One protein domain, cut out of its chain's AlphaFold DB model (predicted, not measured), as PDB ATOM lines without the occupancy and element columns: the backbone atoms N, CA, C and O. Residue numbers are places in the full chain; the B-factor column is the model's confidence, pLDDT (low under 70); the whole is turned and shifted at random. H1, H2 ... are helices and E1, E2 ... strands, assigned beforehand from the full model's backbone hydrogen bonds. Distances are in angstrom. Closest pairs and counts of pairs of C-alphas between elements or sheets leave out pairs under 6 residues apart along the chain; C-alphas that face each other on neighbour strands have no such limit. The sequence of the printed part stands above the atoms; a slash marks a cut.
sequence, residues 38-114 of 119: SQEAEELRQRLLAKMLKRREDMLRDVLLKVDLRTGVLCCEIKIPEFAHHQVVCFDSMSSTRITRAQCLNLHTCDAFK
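This is residues 38 to 114 of the 119 residues of an uncharacterized protein of Echinostoma caproni (UniProt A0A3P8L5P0). A twisted antiparallel sheet, E1 E2 E3 E4 in order, has short helix H2 over one face, and long helix H1 sticks out as an arm, residues 38 to 58. The printed part has 77 residues, mixed in class, with H1 before the four strands and H2 after them. It is only just extended, close to loose: radius of gyration of the C-alphas 17.3 A, spans 56 by 27 by 17 A.

E1, residues 64 to 68, E2, 73 to 80, E3, 85 to 92, and E4, 97 to 99, form a meander, each the antiparallel neighbour of the last. In hairpin E2 and E3, N 76 and O 89 are within hydrogen-bond range, 2.8 A. H2, residues 101 to 106, lies over E3, only just not over E2; the closest C-alphas of H2 and E3, Cys 104 and Cys 90, are 6.3 A apart. H1, residues 38 to 61, only grazes the sheet with residues 59 to 61. Both helices have every O i to N i+4 pair within range.

H1, 34.3 A long, begins at C-alpha 38 (-19.523, 25.051, 75.923); H2 ends at C-alpha 106 (-35.673, -23.294, 99.694).

The printed part has no cut, and its links are tight. Nineteen residues have pLDDT under 70, among them 108 to 114.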
ATOM      1  N   SER A  38     -19.314  25.452  74.523       76.75
ATOM      2  CA  SER A  38     -19.523  25.051  75.923       76.75
ATOM      3  C   SER A  38     -21.010  24.859  76.234       76.75
ATOM      4  O   SER A  38     -21.388  23.902  76.907       76.75
ATOM      5  N   GLN A  39     -21.872  25.718  75.681       85.25
ATOM      6  CA  GLN A  39     -23.318  25.629  75.865       85.25
ATOM      7  C   GLN A  39     -23.916  24.401  75.160       85.25
ATOM      8  O   GLN A  39     -24.683  23.662  75.773       85.25
ATOM      9  N   GLU A  40     -23.511  24.113  73.920       88.69
ATOM     10  CA  GLU A  40     -23.938  22.903  73.199       88.69
ATOM     11  C   GLU A  40     -23.470  21.611  73.889       88.69
ATOM     12  O   GLU A  40     -24.224  20.637  73.983       88.69
ATOM     13  N   ALA A  41     -22.238  21.594  74.410       91.06
ATOM     14  CA  ALA A  41     -21.710  20.456  75.158       91.06
ATOM     15  C   ALA A  41     -22.473  20.227  76.474       91.06
ATOM     16  O   ALA A  41     -22.766  19.080  76.825       91.06
ATOM     17  N   GLU A  42     -22.832  21.300  77.181       90.94
ATOM     18  CA  GLU A  42     -23.625  21.219  78.408       90.94
ATOM     19  C   GLU A  42     -25.065  20.772  78.120       90.94
ATOM     20  O   GLU A  42     -25.589  19.895  78.810       90.94
ATOM     21  N   GLU A  43     -25.683  21.257  77.043       94.00
ATOM     22  CA  GLU A  43     -26.989  20.763  76.598       94.00
ATOM     23  C   GLU A  43     -26.954  19.270  76.254       94.00
ATOM     24  O   GLU A  43     -27.846  18.512  76.650       94.00
ATOM     25  N   LEU A  44     -25.920  18.812  75.542       94.00
ATOM     26  CA  LEU A  44     -25.748  17.396  75.226       94.00
ATOM     27  C   LEU A  44     -25.572  16.563  76.501       94.00
ATOM     28  O   LEU A  44     -26.209  15.515  76.649       94.00
ATOM     29  N   ARG A  45     -24.753  17.040  77.444       94.00
ATOM     30  CA  ARG A  45     -24.555  16.406  78.752       94.00
ATOM     31  C   ARG A  45     -25.875  16.285  79.510       94.00
ATOM     32  O   ARG A  45     -26.195  15.198  79.996       94.00
ATOM     33  N   GLN A  46     -26.663  17.355  79.579       96.62
ATOM     34  CA  GLN A  46     -27.963  17.355  80.252       96.62
ATOM     35  C   GLN A  46     -28.957  16.404  79.579       96.62
ATOM     36  O   GLN A  46     -29.619  15.626  80.269       96.62
ATOM     37  N   ARG A  47     -29.017  16.380  78.241       96.38
ATOM     38  CA  ARG A  47     -29.870  15.440  77.490       96.38
ATOM     39  C   ARG A  47     -29.484  13.984  77.751       96.38
ATOM     40  O   ARG A  47     -30.363  13.143  77.949       96.38
ATOM     41  N   LEU A  48     -28.187  13.674  77.786       95.69
ATOM     42  CA  LEU A  48     -27.700  12.329  78.103       95.69
ATOM     43  C   LEU A  48     -28.047  11.928  79.539       95.69
ATOM     44  O   LEU A  48     -28.562  10.829  79.753       95.69
ATOM     45  N   LEU A  49     -27.834  12.823  80.509       95.69
ATOM     46  CA  LEU A  49     -28.206  12.592  81.906       95.69
ATOM     47  C   LEU A  49     -29.708  12.342  82.051       95.69
ATOM     48  O   LEU A  49     -30.100  11.354  82.669       95.69
ATOM     49  N   ALA A  50     -30.548  13.171  81.426       94.56
ATOM     50  CA  ALA A  50     -31.997  12.997  81.437       94.56
ATOM     51  C   ALA A  50     -32.411  11.640  80.846       94.56
ATOM     52  O   ALA A  50     -33.229  10.932  81.431       94.56
ATOM     53  N   LYS A  51     -31.796  11.224  79.732       94.62
ATOM     54  CA  LYS A  51     -32.064   9.922  79.107       94.62
ATOM     55  C   LYS A  51     -31.645   8.750  80.000       94.62
ATOM     56  O   LYS A  51     -32.387   7.776  80.116       94.62
ATOM     57  N   MET A  52     -30.482   8.836  80.646       91.44
ATOM     58  CA  MET A  52     -30.022   7.806  81.583       91.44
ATOM     59  C   MET A  52     -30.914   7.716  82.823       91.44
ATOM     60  O   MET A  52     -31.255   6.613  83.249       91.44
ATOM     61  N   LEU A  53     -31.318   8.860  83.383       91.69
ATOM     62  CA  LEU A  53     -32.238   8.916  84.518       91.69
ATOM     63  C   LEU A  53     -33.597   8.334  84.153       91.69
ATOM     64  O   LEU A  53     -34.117   7.516  84.906       91.69
ATOM     65  N   LYS A  54     -34.131   8.686  82.979       88.50
ATOM     66  CA  LYS A  54     -35.410   8.161  82.511       88.50
ATOM     67  C   LYS A  54     -35.372   6.645  82.349       88.50
ATOM     68  O   LYS A  54     -36.229   5.951  82.877       88.50
ATOM     69  N   ARG A  55     -34.313   6.118  81.728       83.69
ATOM     70  CA  ARG A  55     -34.110   4.671  81.592       83.69
ATOM     71  C   ARG A  55     -34.009   3.971  82.947       83.69
ATOM     72  O   ARG A  55     -34.570   2.896  83.124       83.69
ATOM     73  N   ARG A  56     -33.313   4.577  83.914       82.62
ATOM     74  CA  ARG A  56     -33.228   4.046  85.280       82.62
ATOM     75  C   ARG A  56     -34.588   4.066  85.978       82.62
ATOM     76  O   ARG A  56     -34.907   3.109  86.671       82.62
ATOM     77  N   GLU A  57     -35.366   5.129  85.811       83.31
ATOM     78  CA  GLU A  57     -36.723   5.230  86.346       83.31
ATOM     79  C   GLU A  57     -37.628   4.145  85.758       83.31
ATOM     80  O   GLU A  57     -38.286   3.438  86.512       83.31
ATOM     81  N   ASP A  58     -37.619   3.978  84.437       78.50
ATOM     82  CA  ASP A  58     -38.436   2.975  83.751       78.50
ATOM     83  C   ASP A  58     -38.035   1.556  84.188       78.50
ATOM     84  O   ASP A  58     -38.895   0.766  84.569       78.50
ATOM     85  N   MET A  59     -36.730   1.271  84.294       72.12
ATOM     86  CA  MET A  59     -36.250   0.009  84.872       72.12
ATOM     87  C   MET A  59     -36.732  -0.206  86.308       72.12
ATOM     88  O   MET A  59     -37.061  -1.331  86.662       72.12
ATOM     89  N   LEU A  60     -36.744   0.839  87.145       74.88
ATOM     90  CA  LEU A  60     -37.206   0.749  88.534       74.88
ATOM     91  C   LEU A  60     -38.724   0.557  88.628       74.88
ATOM     92  O   LEU A  60     -39.175  -0.167  89.512       74.88
ATOM     93  N   ARG A  61     -39.501   1.172  87.729       71.12
ATOM     94  CA  ARG A  61     -40.953   0.964  87.626       71.12
ATOM     95  C   ARG A  61     -41.291  -0.480  87.251       71.12
ATOM     96  O   ARG A  61     -42.272  -1.012  87.757       71.12
ATOM     97  N   ASP A  62     -40.449  -1.111  86.437       65.44
ATOM     98  CA  ASP A  62     -40.612  -2.503  86.008       65.44
ATOM     99  C   ASP A  62     -40.091  -3.533  87.029       65.44
ATOM    100  O   ASP A  62     -40.229  -4.743  86.813       65.44
ATOM    101  N   VAL A  63     -39.509  -3.095  88.157       70.50
ATOM    102  CA  VAL A  63     -39.111  -4.008  89.237       70.50
ATOM    103  C   VAL A  63     -40.347  -4.483  89.992       70.50
ATOM    104  O   VAL A  63     -40.996  -3.727  90.714       70.50
ATOM    105  N   LEU A  64     -40.625  -5.783  89.906       66.69
ATOM    106  CA  LEU A  64     -41.631  -6.426  90.745       66.69
ATOM    107  C   LEU A  64     -41.003  -6.792  92.092       66.69
ATOM    108  O   LEU A  64     -40.186  -7.712  92.188       66.69
ATOM    109  N   LEU A  65     -41.400  -6.071  93.137       69.06
ATOM    110  CA  LEU A  65     -41.014  -6.345  94.517       69.06
ATOM    111  C   LEU A  65     -42.014  -7.332  95.135       69.06
ATOM    112  O   LEU A  65     -43.203  -7.025  95.238       69.06
ATOM    113  N   LYS A  66     -41.555  -8.508  95.571       68.81
ATOM    114  CA  LYS A  66     -42.355  -9.415  96.406       68.81
ATOM    115  C   LYS A  66     -41.686  -9.575  97.758       68.81
ATOM    116  O   LYS A  66     -40.496  -9.869  97.845       68.81
ATOM    117  N   VAL A  67     -42.470  -9.380  98.810       66.25
ATOM    118  CA  VAL A  67     -42.021  -9.518 100.195       66.25
ATOM    119  C   VAL A  67     -42.798 -10.660 100.820       66.25
ATOM    120  O   VAL A  67     -44.027 -10.612 100.843       66.25
ATOM    121  N   ASP A  68     -42.102 -11.673 101.331       69.56
ATOM    122  CA  ASP A  68     -42.731 -12.643 102.220       69.56
ATOM    123  C   ASP A  68     -42.494 -12.226 103.670       69.56
ATOM    124  O   ASP A  68     -41.381 -12.295 104.200       69.56
ATOM    125  N   LEU A  69     -43.573 -11.796 104.318       69.62
ATOM    126  CA  LEU A  69     -43.561 -11.368 105.713       69.62
ATOM    127  C   LEU A  69     -43.282 -12.523 106.687       69.62
ATOM    128  O   LEU A  69     -42.887 -12.261 107.819       69.62
ATOM    129  N   ARG A  70     -43.465 -13.788 106.279       74.94
ATOM    130  CA  ARG A  70     -43.223 -14.955 107.146       74.94
ATOM    131  C   ARG A  70     -41.745 -15.253 107.318       74.94
ATOM    132  O   ARG A  70     -41.333 -15.651 108.401       74.94
ATOM    133  N   THR A  71     -40.956 -15.082 106.263       77.31
ATOM    134  CA  THR A  71     -39.519 -15.378 106.304       77.31
ATOM    135  C   THR A  71     -38.664 -14.118 106.367       77.31
ATOM    136  O   THR A  71     -37.449 -14.235 106.475       77.31
ATOM    137  N   GLY A  72     -39.262 -12.928 106.223       77.75
ATOM    138  CA  GLY A  72     -38.517 -11.677 106.095       77.75
ATOM    139  C   GLY A  72     -37.673 -11.627 104.822       77.75
ATOM    140  O   GLY A  72     -36.664 -10.941 104.775       77.75
ATOM    141  N   VAL A  73     -38.027 -12.381 103.779       82.88
ATOM    142  CA  VAL A  73     -37.250 -12.378 102.534       82.88
ATOM    143  C   VAL A  73     -37.943 -11.506 101.498       82.88
ATOM    144  O   VAL A  73     -39.125 -11.659 101.195       82.88
ATOM    145  N   LEU A  74     -37.163 -10.592 100.940       82.38
ATOM    146  CA  LEU A  74     -37.520  -9.677  99.875       82.38
ATOM    147  C   LEU A  74     -36.915 -10.197  98.571       82.38
ATOM    148  O   LEU A  74     -35.695 -10.231  98.417       82.38
ATOM    149  N   CYS A  75     -37.749 -10.626  97.631       81.62
ATOM    150  CA  CYS A  75     -37.290 -11.100  96.331       81.62
ATOM    151  C   CYS A  75     -37.797 -10.128  95.242       81.62
ATOM    152  O   CYS A  75     -38.989  -9.841  95.130       81.62
ATOM    153  N   CYS A  76     -36.858  -9.564  94.484       78.31
ATOM    154  CA  CYS A  76     -37.079  -8.556  93.452       78.31
ATOM    155  C   CYS A  76     -36.788  -9.161  92.083       78.31
ATOM    156  O   CYS A  76     -35.686  -9.671  91.860       78.31
ATOM    157  N   GLU A  77     -37.734  -9.068  91.157       77.12
ATOM    158  CA  GLU A  77     -37.500  -9.402  89.753       77.12
ATOM    159  C   GLU A  77     -37.217  -8.121  88.971       77.12
ATOM    160  O   GLU A  77     -38.051  -7.222  88.901       77.12
ATOM    161  N   ILE A  78     -36.023  -8.049  88.390       75.06
ATOM    162  CA  ILE A  78     -35.601  -6.983  87.492       75.06
ATOM    163  C   ILE A  78     -35.736  -7.524  86.073       75.06
ATOM    164  O   ILE A  78     -34.979  -8.411  85.660       75.06
ATOM    165  N   LYS A  79     -36.704  -6.989  85.331       71.88
ATOM    166  CA  LYS A  79     -36.843  -7.240  83.898       71.88
ATOM    167  C   LYS A  79     -35.959  -6.243  83.163       71.88
ATOM    168  O   LYS A  79     -36.055  -5.043  83.399       71.88
ATOM    169  N   ILE A  80     -35.068  -6.733  82.304       70.62
ATOM    170  CA  ILE A  80     -34.266  -5.879  81.424       70.62
ATOM    171  C   ILE A  80     -34.826  -6.057  80.008       70.62
ATOM    172  O   ILE A  80     -34.478  -7.044  79.350       70.62
ATOM    173  N   PRO A  81     -35.702  -5.139  79.541       66.19
ATOM    174  CA  PRO A  81     -36.488  -5.332  78.319       66.19
ATOM    175  C   PRO A  81     -35.626  -5.611  77.086       66.19
ATOM    176  O   PRO A  81     -35.967  -6.437  76.250       66.19
ATOM    177  N   GLU A  82     -34.465  -4.963  77.009       68.62
ATOM    178  CA  GLU A  82     -33.558  -5.023  75.859       68.62
ATOM    179  C   GLU A  82     -32.898  -6.391  75.639       68.62
ATOM    180  O   GLU A  82     -32.454  -6.673  74.531       68.62
ATOM    181  N   PHE A  83     -32.822  -7.240  76.667       69.38
ATOM    182  CA  PHE A  83     -32.092  -8.512  76.594       69.38
ATOM    183  C   PHE A  83     -32.977  -9.740  76.825       69.38
ATOM    184  O   PHE A  83     -32.439 -10.836  76.975       69.38
ATOM    185  N   ALA A  84     -34.304  -9.566  76.926       68.12
ATOM    186  CA  ALA A  84     -35.227 -10.607  77.401       68.12
ATOM    187  C   ALA A  84     -34.704 -11.310  78.676       68.12
ATOM    188  O   ALA A  84     -34.898 -12.506  78.896       68.12
ATOM    189  N   HIS A  85     -33.964 -10.563  79.502       67.12
ATOM    190  CA  HIS A  85     -33.238 -11.097  80.641       67.12
ATOM    191  C   HIS A  85     -33.977 -10.740  81.923       67.12
ATOM    192  O   HIS A  85     -34.327  -9.583  82.156       67.12
ATOM    193  N   HIS A  86     -34.192 -11.751  82.758       72.19
ATOM    194  CA  HIS A  86     -34.869 -11.622  84.039       72.19
ATOM    195  C   HIS A  86     -33.862 -11.942  85.135       72.19
ATOM    196  O   HIS A  86     -33.393 -13.078  85.252       72.19
ATOM    197  N   GLN A  87     -33.522 -10.943  85.944       75.81
ATOM    198  CA  GLN A  87     -32.670 -11.142  87.106       75.81
ATOM    199  C   GLN A  87     -33.528 -11.139  88.365       75.81
ATOM    200  O   GLN A  87     -34.174 -10.146  88.682       75.81
ATOM    201  N   VAL A  88     -33.496 -12.239  89.119       78.12
ATOM    202  CA  VAL A  88     -34.115 -12.300  90.447       78.12
ATOM    203  C   VAL A  88     -33.042 -12.060  91.501       78.12
ATOM    204  O   VAL A  88     -32.061 -12.804  91.590       78.12
ATOM    205  N   VAL A  89     -33.225 -11.016  92.301       83.25
ATOM    206  CA  VAL A  89     -32.352 -10.662  93.422       83.25
ATOM    207  C   VAL A  89     -33.109 -10.900  94.717       83.25
ATOM    208  O   VAL A  89     -34.241 -10.463  94.862       83.25
ATOM    209  N   CYS A  90     -32.486 -11.612  95.647       86.06
ATOM    210  CA  CYS A  90     -33.100 -12.007  96.907       86.06
ATOM    211  C   CYS A  90     -32.328 -11.374  98.068       86.06
ATOM    212  O   CYS A  90     -31.097 -11.439  98.096       86.06
ATOM    213  N   PHE A  91     -33.045 -10.788  99.016       87.94
ATOM    214  CA  PHE A  91     -32.513 -10.167 100.221       87.94
ATOM    215  C   PHE A  91     -33.231 -10.721 101.441       87.94
ATOM    216  O   PHE A  91     -34.455 -10.757 101.478       87.94
ATOM    217  N   ASP A  92     -32.473 -11.132 102.447       85.81
ATOM    218  CA  ASP A  92     -33.019 -11.389 103.773       85.81
ATOM    219  C   ASP A  92     -33.069 -10.058 104.534       85.81
ATOM    220  O   ASP A  92     -32.035  -9.441 104.802       85.81
ATOM    221  N   SER A  93     -34.275  -9.586 104.850       82.06
ATOM    222  CA  SER A  93     -34.501  -8.320 105.543       82.06
ATOM    223  C   SER A  93     -34.029  -8.357 106.990       82.06
ATOM    224  O   SER A  93     -33.712  -7.308 107.544       82.06
ATOM    225  N   MET A  94     -33.966  -9.540 107.609       82.56
ATOM    226  CA  MET A  94     -33.538  -9.692 108.999       82.56
ATOM    227  C   MET A  94     -32.027  -9.521 109.130       82.56
ATOM    228  O   MET A  94     -31.553  -8.850 110.043       82.56
ATOM    229  N   SER A  95     -31.264 -10.091 108.195       86.44
ATOM    230  CA  SER A  95     -29.802  -9.961 108.168       86.44
ATOM    231  C   SER A  95     -29.302  -8.804 107.299       86.44
ATOM    232  O   SER A  95     -28.115  -8.487 107.332       86.44
ATOM    233  N   SER A  96     -30.180  -8.161 106.520       84.31
ATOM    234  CA  SER A  96     -29.816  -7.174 105.491       84.31
ATOM    235  C   SER A  96     -28.779  -7.699 104.489       84.31
ATOM    236  O   SER A  96     -27.997  -6.934 103.920       84.31
ATOM    237  N   THR A  97     -28.754  -9.015 104.257       86.50
ATOM    238  CA  THR A  97     -27.798  -9.650 103.346       86.50
ATOM    239  C   THR A  97     -28.465 -10.123 102.065       86.50
ATOM    240  O   THR A  97     -29.625 -10.542 102.037       86.50
ATOM    241  N   ARG A  98     -27.704 -10.064 100.970       87.44
ATOM    242  CA  ARG A  98     -28.113 -10.680  99.712       87.44
ATOM    243  C   ARG A  98     -27.967 -12.191  99.847       87.44
ATOM    244  O   ARG A  98     -26.878 -12.679 100.140       87.44
ATOM    245  N   ILE A  99     -29.039 -12.919  99.565       86.50
ATOM    246  CA  ILE A  99     -29.036 -14.382  99.546       86.50
ATOM    247  C   ILE A  99     -29.093 -14.891  98.107       86.50
ATOM    248  O   ILE A  99     -29.521 -14.202  97.175       86.50
ATOM    249  N   THR A 100     -28.626 -16.114  97.903       84.38
ATOM    250  CA  THR A 100     -28.678 -16.757  96.589       84.38
ATOM    251  C   THR A 100     -30.116 -17.112  96.211       84.38
ATOM    252  O   THR A 100     -30.977 -17.328  97.066       84.38
ATOM    253  N   ARG A 101     -30.380 -17.255  94.907       78.19
ATOM    254  CA  ARG A 101     -31.688 -17.719  94.422       78.19
ATOM    255  C   ARG A 101     -32.056 -19.094  94.991       78.19
ATOM    256  O   ARG A 101     -33.215 -19.312  95.314       78.19
ATOM    257  N   ALA A 102     -31.085 -19.997  95.144       81.38
ATOM    258  CA  ALA A 102     -31.310 -21.313  95.746       81.38
ATOM    259  C   ALA A 102     -31.793 -21.198  97.203       81.38
ATOM    260  O   ALA A 102     -32.738 -21.878  97.590       81.38
ATOM    261  N   GLN A 103     -31.213 -20.277  97.978       82.31
ATOM    262  CA  GLN A 103     -31.656 -19.992  99.345       82.31
ATOM    263  C   GLN A 103     -33.069 -19.379  99.387       82.31
ATOM    264  O   GLN A 103     -33.879 -19.858 100.171       82.31
ATOM    265  N   CYS A 104     -33.412 -18.400  98.527       80.12
ATOM    266  CA  CYS A 104     -34.796 -17.870  98.464       80.12
ATOM    267  C   CYS A 104     -35.796 -18.957  98.004       80.12
ATOM    268  O   CYS A 104     -36.911 -19.022  98.507       80.12
ATOM    269  N   LEU A 105     -35.411 -19.871  97.101       78.31
ATOM    270  CA  LEU A 105     -36.281 -20.976  96.665       78.31
ATOM    271  C   LEU A 105     -36.526 -22.025  97.759       78.31
ATOM    272  O   LEU A 105     -37.655 -22.481  97.897       78.31
ATOM    273  N   ASN A 106     -35.513 -22.369  98.562       81.19
ATOM    274  CA  ASN A 106     -35.673 -23.294  99.694       81.19
ATOM    275  C   ASN A 106     -36.622 -22.754 100.777       81.19
ATOM    276  O   ASN A 106     -37.169 -23.525 101.557       81.19
ATOM    277  N   LEU A 107     -36.817 -21.436 100.821       75.94
ATOM    278  CA  LEU A 107     -37.748 -20.771 101.728       75.94
ATOM    279  C   LEU A 107     -39.162 -20.639 101.135       75.94
ATOM    280  O   LEU A 107     -40.021 -20.036 101.769       75.94
ATOM    281  N   HIS A 108     -39.409 -21.174  99.929       69.31
ATOM    282  CA  HIS A 108     -40.676 -21.080  99.186       69.31
ATOM    283  C   HIS A 108     -41.183 -19.650  98.919       69.31
ATOM    284  O   HIS A 108     -42.298 -19.448  98.442       69.31
ATOM    285  N   THR A 109     -40.349 -18.638  99.145       68.00
ATOM    286  CA  THR A 109     -40.712 -17.221  99.020       68.00
ATOM    287  C   THR A 109     -40.674 -16.710  97.589       68.00
ATOM    288  O   THR A 109     -41.430 -15.818  97.206       68.00
ATOM    289  N   CYS A 110     -39.814 -17.299  96.760       65.81
ATOM    290  CA  CYS A 110     -39.652 -16.926  95.354       65.81
ATOM    291  C   CYS A 110     -40.558 -17.700  94.386       65.81
ATOM    292  O   CYS A 110     -40.513 -17.440  93.181       65.81
ATOM    293  N   ASP A 111     -41.359 -18.657  94.865       61.78
ATOM    294  CA  ASP A 111     -42.146 -19.544  93.997       61.78
ATOM    295  C   ASP A 111     -43.180 -18.778  93.156       61.78
ATOM    296  O   ASP A 111     -43.461 -19.156  92.020       61.78
ATOM    297  N   ALA A 112     -43.634 -17.615  93.628       54.97
ATOM    298  CA  ALA A 112     -44.525 -16.731  92.881       54.97
ATOM    299  C   ALA A 112     -43.881 -16.089  91.630       54.97
ATOM    300  O   ALA A 112     -44.596 -15.483  90.836       54.97
ATOM    301  N   PHE A 113     -42.557 -16.161  91.442       58.19
ATOM    302  CA  PHE A 113     -41.882 -15.719  90.209       58.19
ATOM    303  C   PHE A 113     -41.742 -16.839  89.165       58.19
ATOM    304  O   PHE A 113     -41.296 -16.588  88.048       58.19
ATOM    305  N   LYS A 114     -42.139 -18.080  89.486       55.19
ATOM    306  CA  LYS A 114     -42.100 -19.202  88.532       55.19
ATOM    307  C   LYS A 114     -43.143 -19.091  87.409       55.19
ATOM    308  O   LYS A 114     -42.991 -19.786  86.412       55.19
TER     309      LYS A 114